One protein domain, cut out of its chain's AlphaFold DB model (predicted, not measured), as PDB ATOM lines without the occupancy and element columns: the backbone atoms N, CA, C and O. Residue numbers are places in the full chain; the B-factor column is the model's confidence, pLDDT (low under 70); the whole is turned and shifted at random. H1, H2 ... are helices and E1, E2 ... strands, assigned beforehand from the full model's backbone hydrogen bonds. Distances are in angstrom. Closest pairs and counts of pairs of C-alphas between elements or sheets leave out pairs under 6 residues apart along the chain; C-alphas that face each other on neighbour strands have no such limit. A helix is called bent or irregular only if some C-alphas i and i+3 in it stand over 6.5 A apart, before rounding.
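Overview. This is residues 729 to 815 of the 816 residues of the protein "Hypothetical protein" of Symbiodinium pilosum (UniProt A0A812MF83). Helix H2 makes the middle of a rounded body, with H3 crossing it on one side, H4 alongside it on the other, and two small two-stranded antiparallel sheets, E1 - E4 and E2 - E3, next to each other near its first residues. H1 sits by the last residue of E4 and the side of H2. The printed part has 87 residues, with four named helices and four named strands in the order H1 E1 H2 H3 E2 E3 E4 H4, class mixed. It is compact, with a radius of gyration of the C-alphas of 11.9 A and spans of 31 by 30 by 24 A.

Along the chain. H1, residues 729 to 735, begins at C-alpha 729 (-45.110, -19.455, -33.253). E1 is 736 to 739, H2 748 to 758 (15.1 A) and H3 763 to 775 (19.4 A). H3 is irregular: C-alphas 764 and 767 are 7.4 A apart. E2 is 778 to 780, E3 788 to 790 and E4 795 to 798. H4, 803 to 813 (15.5 A), ends at C-alpha 813 (-38.655, -34.585, -12.582).

Arrangement. H1 and H2 are close but not clearly touching, their closest C-alphas, Phe 731 and Cys 755, 6.2 A apart. E1 and E4 are antiparallel, with N 737 and O 797 2.8 A apart, within hydrogen-bond range. H2 and H3 touch, about perpendicular at 78 degrees; their closest C-alphas, Ala 756 and Ser 766, are 5.9 A apart. E2 and E3 form an antiparallel hairpin, with N 779 and O 789 within range at 2.8 A. The closest C-alphas of E3 and E4, Ala 789 and Ile 795, are 4.4 A apart. H2 and H4 touch at a shallow tilt of 19 degrees, opposite ways; their closest C-alphas, Ala 754 and Ala 805, are 6.0 A apart. H3 and H4 are apart. Every O i to N i+4 pair is within range in H1 and H2, 6 of 9 in H3 and 6 of 7 in H4.

Size, cuts and confidence. The C-alphas farthest apart, Arg 775 and Ser 815, are 32.7 A apart. The printed part has no cut and no long link. Mean pLDDT of the printed part is 75.3; residues 763 to 768 and 801 to 815 are among those under 70.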
ATOM      1  N   THR A 729     -43.954 -18.753 -32.680       78.12
ATOM      2  CA  THR A 729     -45.110 -19.455 -33.253       78.12
ATOM      3  C   THR A 729     -44.673 -20.704 -34.016       78.12
ATOM      4  O   THR A 729     -45.294 -21.754 -33.877       78.12
ATOM      5  N   ASP A 730     -43.563 -20.643 -34.754       82.56
ATOM      6  CA  ASP A 730     -42.995 -21.808 -35.443       82.56
ATOM      7  C   ASP A 730     -42.509 -22.860 -34.455       82.56
ATOM      8  O   ASP A 730     -42.765 -24.043 -34.651       82.56
ATOM      9  N   PHE A 731     -41.904 -22.437 -33.342       88.25
ATOM     10  CA  PHE A 731     -41.596 -23.335 -32.232       88.25
ATOM     11  C   PHE A 731     -42.856 -24.018 -31.676       88.25
ATOM     12  O   PHE A 731     -42.873 -25.235 -31.491       88.25
ATOM     13  N   ALA A 732     -43.933 -23.261 -31.446       87.31
ATOM     14  CA  ALA A 732     -45.198 -23.816 -30.967       87.31
ATOM     15  C   ALA A 732     -45.820 -24.812 -31.965       87.31
ATOM     16  O   ALA A 732     -46.303 -25.865 -31.560       87.31
ATOM     17  N   ASN A 733     -45.756 -24.529 -33.265       86.06
ATOM     18  CA  ASN A 733     -46.328 -25.390 -34.301       86.06
ATOM     19  C   ASN A 733     -45.472 -26.644 -34.571       86.06
ATOM     20  O   ASN A 733     -46.000 -27.750 -34.711       86.06
ATOM     21  N   GLN A 734     -44.147 -26.489 -34.643       89.56
ATOM     22  CA  GLN A 734     -43.213 -27.549 -35.034       89.56
ATOM     23  C   GLN A 734     -42.843 -28.444 -33.847       89.56
ATOM     24  O   GLN A 734     -43.029 -29.656 -33.929       89.56
ATOM     25  N   GLU A 735     -42.428 -27.867 -32.716       92.81
ATOM     26  CA  GLU A 735     -41.900 -28.603 -31.554       92.81
ATOM     27  C   GLU A 735     -42.955 -28.916 -30.485       92.81
ATOM     28  O   GLU A 735     -42.694 -29.728 -29.597       92.81
ATOM     29  N   CYS A 736     -44.145 -28.306 -30.545       91.00
ATOM     30  CA  CYS A 736     -45.180 -28.476 -29.517       91.00
ATOM     31  C   CYS A 736     -46.479 -29.083 -30.066       91.00
ATOM     32  O   CYS A 736     -46.746 -29.077 -31.268       91.00
ATOM     33  N   GLU A 737     -47.284 -29.627 -29.162       92.50
ATOM     34  CA  GLU A 737     -48.636 -30.138 -29.380       92.50
ATOM     35  C   GLU A 737     -49.582 -29.570 -28.310       92.50
ATOM     36  O   GLU A 737     -49.142 -29.175 -27.225       92.50
ATOM     37  N   VAL A 738     -50.878 -29.501 -28.619       90.56
ATOM     38  CA  VAL A 738     -51.905 -29.023 -27.681       90.56
ATOM     39  C   VAL A 738     -52.405 -30.190 -26.827       90.56
ATOM     40  O   VAL A 738     -52.640 -31.278 -27.348       90.56
ATOM     41  N   VAL A 739     -52.577 -29.963 -25.524       90.00
ATOM     42  CA  VAL A 739     -53.099 -30.945 -24.559       90.00
ATOM     43  C   VAL A 739     -54.269 -30.372 -23.760       90.00
ATOM     44  O   VAL A 739     -54.231 -29.221 -23.335       90.00
ATOM     45  N   ASP A 740     -55.294 -31.186 -23.501       84.25
ATOM     46  CA  ASP A 740     -56.496 -30.738 -22.776       84.25
ATOM     47  C   ASP A 740     -56.265 -30.593 -21.262       84.25
ATOM     48  O   ASP A 740     -56.936 -29.817 -20.580       84.25
ATOM     49  N   LYS A 741     -55.318 -31.361 -20.702       84.62
ATOM     50  CA  LYS A 741     -55.067 -31.400 -19.254       84.62
ATOM     51  C   LYS A 741     -53.879 -30.530 -18.869       84.62
ATOM     52  O   LYS A 741     -52.745 -30.777 -19.270       84.62
ATOM     53  N   TYR A 742     -54.113 -29.593 -17.955       81.00
ATOM     54  CA  TYR A 742     -53.086 -28.683 -17.433       81.00
ATOM     55  C   TYR A 742     -51.850 -29.375 -16.830       81.00
ATOM     56  O   TYR A 742     -50.747 -28.833 -16.894       81.00
ATOM     57  N   GLN A 743     -52.013 -30.581 -16.283       83.94
ATOM     58  CA  GLN A 743     -50.919 -31.392 -15.736       83.94
ATOM     59  C   GLN A 743     -49.980 -31.959 -16.817       83.94
ATOM     60  O   GLN A 743     -48.827 -32.242 -16.515       83.94
ATOM     61  N   GLU A 744     -50.446 -32.091 -18.063       85.50
ATOM     62  CA  GLU A 744     -49.663 -32.612 -19.192       85.50
ATOM     63  C   GLU A 744     -48.868 -31.515 -19.926       85.50
ATOM     64  O   GLU A 744     -47.956 -31.822 -20.692       85.50
ATOM     65  N   GLY A 745     -49.189 -30.236 -19.696       87.56
ATOM     66  CA  GLY A 745     -48.479 -29.104 -20.295       87.56
ATOM     67  C   GLY A 745     -47.038 -28.972 -19.793       87.56
ATOM     68  O   GLY A 745     -46.745 -29.219 -18.622       87.56
ATOM     69  N   THR A 746     -46.121 -28.536 -20.655       90.25
ATOM     70  CA  THR A 746     -44.704 -28.396 -20.292       90.25
ATOM     71  C   THR A 746     -44.485 -27.234 -19.305       90.25
ATOM     72  O   THR A 746     -45.037 -26.147 -19.506       90.25
ATOM     73  N   PRO A 747     -43.638 -27.400 -18.268       90.00
ATOM     74  CA  PRO A 747     -43.252 -26.311 -17.372       90.00
ATOM     75  C   PRO A 747     -42.548 -25.154 -18.098       90.00
ATOM     76  O   PRO A 747     -41.608 -25.357 -18.871       90.00
ATOM     77  N   TRP A 748     -42.940 -23.914 -17.789       88.06
ATOM     78  CA  TRP A 748     -42.429 -22.690 -18.423       88.06
ATOM     79  C   TRP A 748     -40.890 -22.541 -18.475       88.06
ATOM     80  O   TRP A 748     -40.393 -22.022 -19.476       88.06
ATOM     81  N   PRO A 749     -40.086 -22.979 -17.478       87.50
ATOM     82  CA  PRO A 749     -38.625 -22.941 -17.590       87.50
ATOM     83  C   PRO A 749     -38.086 -23.836 -18.713       87.50
ATOM     84  O   PRO A 749     -37.269 -23.384 -19.511       87.50
ATOM     85  N   ILE A 750     -38.594 -25.070 -18.807       87.62
ATOM     86  CA  ILE A 750     -38.192 -26.077 -19.801       87.62
ATOM     87  C   ILE A 750     -38.621 -25.623 -21.197       87.62
ATOM     88  O   ILE A 750     -37.823 -25.639 -22.129       87.62
ATOM     89  N   PHE A 751     -39.855 -25.132 -21.325       88.62
ATOM     90  CA  PHE A 751     -40.388 -24.625 -22.587       88.62
ATOM     91  C   PHE A 751     -39.601 -23.412 -23.112       88.62
ATOM     92  O   PHE A 751     -39.257 -23.360 -24.289       88.62
ATOM     93  N   LYS A 752     -39.226 -22.463 -22.238       88.38
ATOM     94  CA  LYS A 752     -38.327 -21.355 -22.612       88.38
ATOM     95  C   LYS A 752     -36.933 -21.826 -23.017       88.38
ATOM     96  O   LYS A 752     -36.335 -21.192 -23.879       88.38
ATOM     97  N   GLN A 753     -36.399 -22.883 -22.401       86.69
ATOM     98  CA  GLN A 753     -35.109 -23.438 -22.811       86.69
ATOM     99  C   GLN A 753     -35.211 -24.100 -24.189       86.69
ATOM    100  O   GLN A 753     -34.424 -23.762 -25.064       86.69
ATOM    101  N   ALA A 754     -36.206 -24.958 -24.417       87.50
ATOM    102  CA  ALA A 754     -36.421 -25.594 -25.716       87.50
ATOM    103  C   ALA A 754     -36.681 -24.557 -26.830       87.50
ATOM    104  O   ALA A 754     -36.100 -24.654 -27.906       87.50
ATOM    105  N   CYS A 755     -37.454 -23.503 -26.544       85.81
ATOM    106  CA  CYS A 755     -37.675 -22.394 -27.477       85.81
ATOM    107  C   CYS A 755     -36.418 -21.529 -27.694       85.81
ATOM    108  O   CYS A 755     -36.270 -20.928 -28.755       85.81
ATOM    109  N   ALA A 756     -35.506 -21.439 -26.720       83.19
ATOM    110  CA  ALA A 756     -34.205 -20.802 -26.928       83.19
ATOM    111  C   ALA A 756     -33.323 -21.672 -27.837       83.19
ATOM    112  O   ALA A 756     -32.810 -21.177 -28.836       83.19
ATOM    113  N   GLU A 757     -33.224 -22.972 -27.547       83.94
ATOM    114  CA  GLU A 757     -32.412 -23.936 -28.300       83.94
ATOM    115  C   GLU A 757     -32.887 -24.081 -29.761       83.94
ATOM    116  O   GLU A 757     -32.062 -24.046 -30.670       83.94
ATOM    117  N   PHE A 758     -34.201 -24.126 -30.017       84.19
ATOM    118  CA  PHE A 758     -34.782 -24.166 -31.371       84.19
ATOM    119  C   PHE A 758     -34.520 -22.896 -32.204       84.19
ATOM    120  O   PHE A 758     -34.392 -22.983 -33.426       84.19
ATOM    121  N   ASN A 759     -34.416 -21.736 -31.544       76.00
ATOM    122  CA  ASN A 759     -34.131 -20.437 -32.168       76.00
ATOM    123  C   ASN A 759     -32.630 -20.074 -32.150       76.00
ATOM    124  O   ASN A 759     -32.263 -18.959 -32.515       76.00
ATOM    125  N   GLY A 760     -31.754 -20.982 -31.697       77.50
ATOM    126  CA  GLY A 760     -30.307 -20.752 -31.606       77.50
ATOM    127  C   GLY A 760     -29.868 -19.744 -30.530       77.50
ATOM    128  O   GLY A 760     -28.721 -19.303 -30.542       77.50
ATOM    129  N   TYR A 761     -30.749 -19.363 -29.602       76.56
ATOM    130  CA  TYR A 761     -30.439 -18.424 -28.519       76.56
ATOM    131  C   TYR A 761     -29.716 -19.118 -27.360       76.56
ATOM    132  O   TYR A 761     -30.076 -20.222 -26.947       76.56
ATOM    133  N   SER A 762     -28.735 -18.441 -26.760       75.06
ATOM    134  CA  SER A 762     -28.046 -18.976 -25.583       75.06
ATOM    135  C   SER A 762     -28.945 -18.994 -24.338       75.06
ATOM    136  O   SER A 762     -29.889 -18.215 -24.190       75.06
ATOM    137  N   LEU A 763     -28.597 -19.824 -23.351       64.62
ATOM    138  CA  LEU A 763     -29.299 -19.879 -22.060       64.62
ATOM    139  C   LEU A 763     -29.316 -18.523 -21.317       64.62
ATOM    140  O   LEU A 763     -30.273 -18.231 -20.597       64.62
ATOM    141  N   ARG A 764     -28.314 -17.656 -21.544       66.50
ATOM    142  CA  ARG A 764     -28.275 -16.273 -21.024       66.50
ATOM    143  C   ARG A 764     -29.235 -15.326 -21.753       66.50
ATOM    144  O   ARG A 764     -29.646 -14.325 -21.177       66.50
ATOM    145  N   GLU A 765     -29.623 -15.646 -22.981       65.88
ATOM    146  CA  GLU A 765     -30.601 -14.906 -23.786       65.88
ATOM    147  C   GLU A 765     -32.043 -15.390 -23.568       65.88
ATOM    148  O   GLU A 765     -32.972 -14.767 -24.069       65.88
ATOM    149  N   SER A 766     -32.274 -16.421 -22.745       64.50
ATOM    150  CA  SER A 766     -33.609 -16.992 -22.466       64.50
ATOM    151  C   SER A 766     -34.661 -16.011 -21.899       64.50
ATOM    152  O   SER A 766     -35.859 -16.312 -21.894       64.50
ATOM    153  N   TYR A 767     -34.258 -14.812 -21.457       64.75
ATOM    154  CA  TYR A 767     -35.186 -13.715 -21.144       64.75
ATOM    155  C   TYR A 767     -35.840 -13.117 -22.406       64.75
ATOM    156  O   TYR A 767     -37.013 -12.743 -22.364       64.75
ATOM    157  N   ARG A 768     -35.113 -13.080 -23.534       63.22
ATOM    158  CA  ARG A 768     -35.603 -12.659 -24.857       63.22
ATOM    159  C   ARG A 768     -36.662 -13.633 -25.351       63.22
ATOM    160  O   ARG A 768     -37.745 -13.203 -25.740       63.22
ATOM    161  N   THR A 769     -36.408 -14.935 -25.189       71.56
ATOM    162  CA  THR A 769     -37.390 -15.998 -25.443       71.56
ATOM    163  C   THR A 769     -38.690 -15.754 -24.675       71.56
ATOM    164  O   THR A 769     -39.762 -15.831 -25.257       71.56
ATOM    165  N   GLY A 770     -38.621 -15.351 -23.399       77.19
ATOM    166  CA  GLY A 770     -39.809 -14.979 -22.618       77.19
ATOM    167  C   GLY A 770     -40.666 -13.877 -23.264       77.19
ATOM    168  O   GLY A 770     -41.893 -13.986 -23.285       77.19
ATOM    169  N   MET A 771     -40.041 -12.839 -23.833       70.62
ATOM    170  CA  MET A 771     -40.757 -11.788 -24.571       70.62
ATOM    171  C   MET A 771     -41.298 -12.270 -25.923       70.62
ATOM    172  O   MET A 771     -42.412 -11.898 -26.285       70.62
ATOM    173  N   ALA A 772     -40.536 -13.085 -26.659       69.81
ATOM    174  CA  ALA A 772     -40.962 -13.646 -27.942       69.81
ATOM    175  C   ALA A 772     -42.199 -14.544 -27.780       69.81
ATOM    176  O   ALA A 772     -43.178 -14.374 -28.501       69.81
ATOM    177  N   LEU A 773     -42.194 -15.413 -26.762       78.94
ATOM    178  CA  LEU A 773     -43.352 -16.219 -26.376       78.94
ATOM    179  C   LEU A 773     -44.556 -15.335 -26.019       78.94
ATOM    180  O   LEU A 773     -45.634 -15.521 -26.575       78.94
ATOM    181  N   THR A 774     -44.359 -14.307 -25.184       79.00
ATOM    182  CA  THR A 774     -45.450 -13.397 -24.779       79.00
ATOM    183  C   THR A 774     -46.073 -12.678 -25.986       79.00
ATOM    184  O   THR A 774     -47.289 -12.528 -26.041       79.00
ATOM    185  N   ARG A 775     -45.269 -12.274 -26.987       72.62
ATOM    186  CA  ARG A 775     -45.760 -11.685 -28.251       72.62
ATOM    187  C   ARG A 775     -46.564 -12.665 -29.109       72.62
ATOM    188  O   ARG A 775     -47.489 -12.235 -29.786       72.62
ATOM    189  N   ALA A 776     -46.250 -13.957 -29.056       74.25
ATOM    190  CA  ALA A 776     -47.021 -15.019 -29.706       74.25
ATOM    191  C   ALA A 776     -48.271 -15.449 -28.897       74.25
ATOM    192  O   ALA A 776     -48.865 -16.484 -29.189       74.25
ATOM    193  N   ASN A 777     -48.669 -14.688 -27.864       81.50
ATOM    194  CA  ASN A 777     -49.706 -15.050 -26.887       81.50
ATOM    195  C   ASN A 777     -49.444 -16.383 -26.152       81.50
ATOM    196  O   ASN A 777     -50.373 -17.013 -25.647       81.50
ATOM    197  N   ILE A 778     -48.175 -16.793 -26.054       82.75
ATOM    198  CA  ILE A 778     -47.717 -17.958 -25.294       82.75
ATOM    199  C   ILE A 778     -47.206 -17.460 -23.936       82.75
ATOM    200  O   ILE A 778     -46.205 -16.745 -23.855       82.75
ATOM    201  N   VAL A 779     -47.885 -17.824 -22.848       85.19
ATOM    202  CA  VAL A 779     -47.633 -17.287 -21.503       85.19
ATOM    203  C   VAL A 779     -47.543 -18.386 -20.442       85.19
ATOM    204  O   VAL A 779     -48.082 -19.483 -20.581       85.19
ATOM    205  N   SER A 780     -46.867 -18.093 -19.328       84.50
ATOM    206  CA  SER A 780     -46.939 -18.944 -18.139       84.50
ATOM    207  C   SER A 780     -48.325 -18.832 -17.505       84.50
ATOM    208  O   SER A 780     -48.702 -17.744 -17.061       84.50
ATOM    209  N   HIS A 781     -49.057 -19.939 -17.413       78.19
ATOM    210  CA  HIS A 781     -50.358 -19.967 -16.751       78.19
ATOM    211  C   HIS A 781     -50.212 -19.617 -15.252       78.19
ATOM    212  O   HIS A 781     -49.260 -20.080 -14.616       78.19
ATOM    213  N   PRO A 782     -51.129 -18.832 -14.649       72.94
ATOM    214  CA  PRO A 782     -50.977 -18.341 -13.274       72.94
ATOM    215  C   PRO A 782     -51.124 -19.413 -12.178       72.94
ATOM    216  O   PRO A 782     -50.846 -19.133 -11.012       72.94
ATOM    217  N   ALA A 783     -51.553 -20.636 -12.510       71.12
ATOM    218  CA  ALA A 783     -51.676 -21.723 -11.537       71.12
ATOM    219  C   ALA A 783     -50.309 -22.281 -11.080       71.12
ATOM    220  O   ALA A 783     -49.297 -22.173 -11.772       71.12
ATOM    221  N   LYS A 784     -50.286 -22.928  -9.903       61.72
ATOM    222  CA  LYS A 784     -49.063 -23.223  -9.120       61.72
ATOM    223  C   LYS A 784     -47.902 -23.895  -9.878       61.72
ATOM    224  O   LYS A 784     -46.758 -23.603  -9.547       61.72
ATOM    225  N   THR A 785     -48.157 -24.754 -10.869       60.22
ATOM    226  CA  THR A 785     -47.090 -25.454 -11.623       60.22
ATOM    227  C   THR A 785     -46.387 -24.590 -12.678       60.22
ATOM    228  O   THR A 785     -45.308 -24.962 -13.127       60.22
ATOM    229  N   LYS A 786     -46.953 -23.431 -13.060       77.19
ATOM    230  CA  LYS A 786     -46.435 -22.552 -14.128       77.19
ATOM    231  C   LYS A 786     -46.219 -23.286 -15.464       77.19
ATOM    232  O   LYS A 786     -45.195 -23.086 -16.121       77.19
ATOM    233  N   ASN A 787     -47.162 -24.136 -15.867       80.94
ATOM    234  CA  ASN A 787     -47.139 -24.771 -17.188       80.94
ATOM    235  C   ASN A 787     -47.538 -23.763 -18.282       80.94
ATOM    236  O   ASN A 787     -48.109 -22.704 -17.997       80.94
ATOM    237  N   VAL A 788     -47.182 -24.062 -19.530       79.31
ATOM    238  CA  VAL A 788     -47.369 -23.152 -20.672       79.31
ATOM    239  C   VAL A 788     -48.806 -23.182 -21.181       79.31
ATOM    240  O   VAL A 788     -49.307 -24.238 -21.559       79.31
ATOM    241  N   ALA A 789     -49.433 -22.010 -21.267       70.88
ATOM    242  CA  ALA A 789     -50.712 -21.816 -21.937       70.88
ATOM    243  C   ALA A 789     -50.545 -20.879 -23.140       70.88
ATOM    244  O   ALA A 789     -49.793 -19.905 -23.086       70.88
ATOM    245  N   VAL A 790     -51.271 -21.162 -24.215       68.31
ATOM    246  CA  VAL A 790     -51.614 -20.169 -25.240       68.31
ATOM    247  C   VAL A 790     -52.862 -19.418 -24.747       68.31
ATOM    248  O   VAL A 790     -53.465 -19.781 -23.732       68.31
ATOM    249  N   GLY A 791     -53.282 -18.369 -25.454       62.47
ATOM    250  CA  GLY A 791     -54.664 -17.891 -25.351       62.47
ATOM    251  C   GLY A 791     -55.689 -19.033 -25.539       62.47
ATOM    252  O   GLY A 791     -55.353 -20.069 -26.123       62.47
ATOM    253  N   PRO A 792     -56.932 -18.882 -25.039       51.12
ATOM    254  CA  PRO A 792     -57.900 -19.977 -24.997       51.12
ATOM    255  C   PRO A 792     -58.110 -20.653 -26.368       51.12
ATOM    256  O   PRO A 792     -58.281 -19.935 -27.355       51.12
ATOM    257  N   PRO A 793     -58.144 -22.001 -26.453       49.47
ATOM    258  CA  PRO A 793     -58.232 -22.964 -25.344       49.47
ATOM    259  C   PRO A 793     -56.942 -23.767 -25.041       49.47
ATOM    260  O   PRO A 793     -56.981 -24.651 -24.192       49.47
ATOM    261  N   GLY A 794     -55.825 -23.534 -25.741       74.00
ATOM    262  CA  GLY A 794     -54.717 -24.504 -25.816       74.00
ATOM    263  C   GLY A 794     -53.642 -24.425 -24.719       74.00
ATOM    264  O   GLY A 794     -53.074 -23.367 -24.455       74.00
ATOM    265  N   ILE A 795     -53.274 -25.576 -24.150       84.62
ATOM    266  CA  ILE A 795     -52.109 -25.765 -23.261       84.62
ATOM    267  C   ILE A 795     -51.033 -26.506 -24.064       84.62
ATOM    268  O   ILE A 795     -51.371 -27.449 -24.775       84.62
ATOM    269  N   LEU A 796     -49.758 -26.104 -23.994       86.50
ATOM    270  CA  LEU A 796     -48.704 -26.692 -24.842       86.50
ATOM    271  C   LEU A 796     -47.845 -27.728 -24.114       86.50
ATOM    272  O   LEU A 796     -47.319 -27.473 -23.027       86.50
ATOM    273  N   ARG A 797     -47.624 -28.865 -24.778       89.00
ATOM    274  CA  ARG A 797     -46.630 -29.891 -24.437       89.00
ATOM    275  C   ARG A 797     -45.565 -29.962 -25.536       89.00
ATOM    276  O   ARG A 797     -45.896 -29.871 -26.711       89.00
ATOM    277  N   LEU A 798     -44.290 -30.121 -25.177       87.06
ATOM    278  CA  LEU A 798     -43.225 -30.416 -26.145       87.06
ATOM    279  C   LEU A 798     -43.389 -31.837 -26.698       87.06
ATOM    280  O   LEU A 798     -43.558 -32.783 -25.926       87.06
ATOM    281  N   LYS A 799     -43.291 -31.993 -28.020       88.25
ATOM    282  CA  LYS A 799     -43.387 -33.291 -28.695       88.25
ATOM    283  C   LYS A 799     -42.235 -34.216 -28.258       88.25
ATOM    284  O   LYS A 799     -41.093 -33.758 -28.158       88.25
ATOM    285  N   PRO A 800     -42.471 -35.532 -28.069       77.44
ATOM    286  CA  PRO A 800     -41.422 -36.487 -27.678       77.44
ATOM    287  C   PRO A 800     -40.249 -36.606 -28.667       77.44
ATOM    288  O   PRO A 800     -39.197 -37.140 -28.322       77.44
ATOM    289  N   THR A 801     -40.419 -36.119 -29.899       68.56
ATOM    290  CA  THR A 801     -39.437 -36.180 -30.990       68.56
ATOM    291  C   THR A 801     -38.207 -35.293 -30.795       68.56
ATOM    292  O   THR A 801     -37.259 -35.453 -31.556       68.56
ATOM    293  N   ASN A 802     -38.179 -34.399 -29.797       61.66
ATOM    294  CA  ASN A 802     -37.001 -33.602 -29.436       61.66
ATOM    295  C   ASN A 802     -36.239 -34.262 -28.262       61.66
ATOM    296  O   ASN A 802     -36.563 -34.014 -27.092       61.66
ATOM    297  N   PRO A 803     -35.222 -35.116 -28.512       57.25
ATOM    298  CA  PRO A 803     -34.710 -36.018 -27.478       57.25
ATOM    299  C   PRO A 803     -33.883 -35.279 -26.423       57.25
ATOM    300  O   PRO A 803     -33.797 -35.716 -25.276       57.25
ATOM    301  N   THR A 804     -33.268 -34.160 -26.806       60.44
ATOM    302  CA  THR A 804     -32.362 -33.370 -25.965       60.44
ATOM    303  C   THR A 804     -33.132 -32.592 -24.902       60.44
ATOM    304  O   THR A 804     -32.755 -32.622 -23.729       60.44
ATOM    305  N   ALA A 805     -34.240 -31.948 -25.288       57.09
ATOM    306  CA  ALA A 805     -35.124 -31.256 -24.357       57.09
ATOM    307  C   ALA A 805     -35.890 -32.249 -23.467       57.09
ATOM    308  O   ALA A 805     -35.911 -32.090 -22.245       57.09
ATOM    309  N   TRP A 806     -36.456 -33.308 -24.058       57.88
ATOM    310  CA  TRP A 806     -37.290 -34.282 -23.343       57.88
ATOM    311  C   TRP A 806     -36.508 -35.086 -22.291       57.88
ATOM    312  O   TRP A 806     -36.972 -35.238 -21.162       57.88
ATOM    313  N   ARG A 807     -35.275 -35.526 -22.599       61.31
ATOM    314  CA  ARG A 807     -34.413 -36.198 -21.605       61.31
ATOM    315  C   ARG A 807     -34.134 -35.294 -20.403       61.31
ATOM    316  O   ARG A 807     -34.348 -35.723 -19.275       61.31
ATOM    317  N   ARG A 808     -33.727 -34.038 -20.630       59.19
ATOM    318  CA  ARG A 808     -33.445 -33.072 -19.548       59.19
ATOM    319  C   ARG A 808     -34.681 -32.769 -18.697       59.19
ATOM    320  O   ARG A 808     -34.559 -32.683 -17.478       59.19
ATOM    321  N   ALA A 809     -35.853 -32.637 -19.325       56.09
ATOM    322  CA  ALA A 809     -37.122 -32.428 -18.631       56.09
ATOM    323  C   ALA A 809     -37.418 -33.561 -17.634       56.09
ATOM    324  O   ALA A 809     -37.702 -33.300 -16.466       56.09
ATOM    325  N   ASN A 810     -37.266 -34.811 -18.075       56.69
ATOM    326  CA  ASN A 810     -37.562 -35.977 -17.246       56.69
ATOM    327  C   ASN A 810     -36.498 -36.218 -16.169       56.69
ATOM    328  O   ASN A 810     -36.857 -36.562 -15.049       56.69
ATOM    329  N   THR A 811     -35.210 -35.970 -16.448       59.44
ATOM    330  CA  THR A 811     -34.154 -36.046 -15.418       59.44
ATOM    331  C   THR A 811     -34.400 -35.047 -14.279       59.44
ATOM    332  O   THR A 811     -34.146 -35.368 -13.119       59.44
ATOM    333  N   ALA A 812     -34.945 -33.861 -14.581       53.66
ATOM    334  CA  ALA A 812     -35.320 -32.878 -13.564       53.66
ATOM    335  C   ALA A 812     -36.546 -33.307 -12.732       53.66
ATOM    336  O   ALA A 812     -36.590 -33.018 -11.543       53.66
ATOM    337  N   GLN A 813     -37.512 -34.024 -13.320       50.97
ATOM    338  CA  GLN A 813     -38.655 -34.585 -12.582       50.97
ATOM    339  C   GLN A 813     -38.299 -35.838 -11.768       50.97
ATOM    340  O   GLN A 813     -38.915 -36.085 -10.740       50.97
ATOM    341  N   SER A 814     -37.292 -36.618 -12.173       48.66
ATOM    342  CA  SER A 814     -36.805 -37.779 -11.411       48.66
ATOM    343  C   SER A 814     -35.842 -37.420 -10.265       48.66
ATOM    344  O   SER A 814     -35.170 -38.302  -9.737       48.66
ATOM    345  N   SER A 815     -35.702 -36.135  -9.930       43.88
ATOM    346  CA  SER A 815     -34.794 -35.625  -8.887       43.88
ATOM    347  C   SER A 815     -35.452 -34.581  -7.967       43.88
ATOM    348  O   SER A 815     -34.754 -33.833  -7.279       43.88
TER     349      SER A 815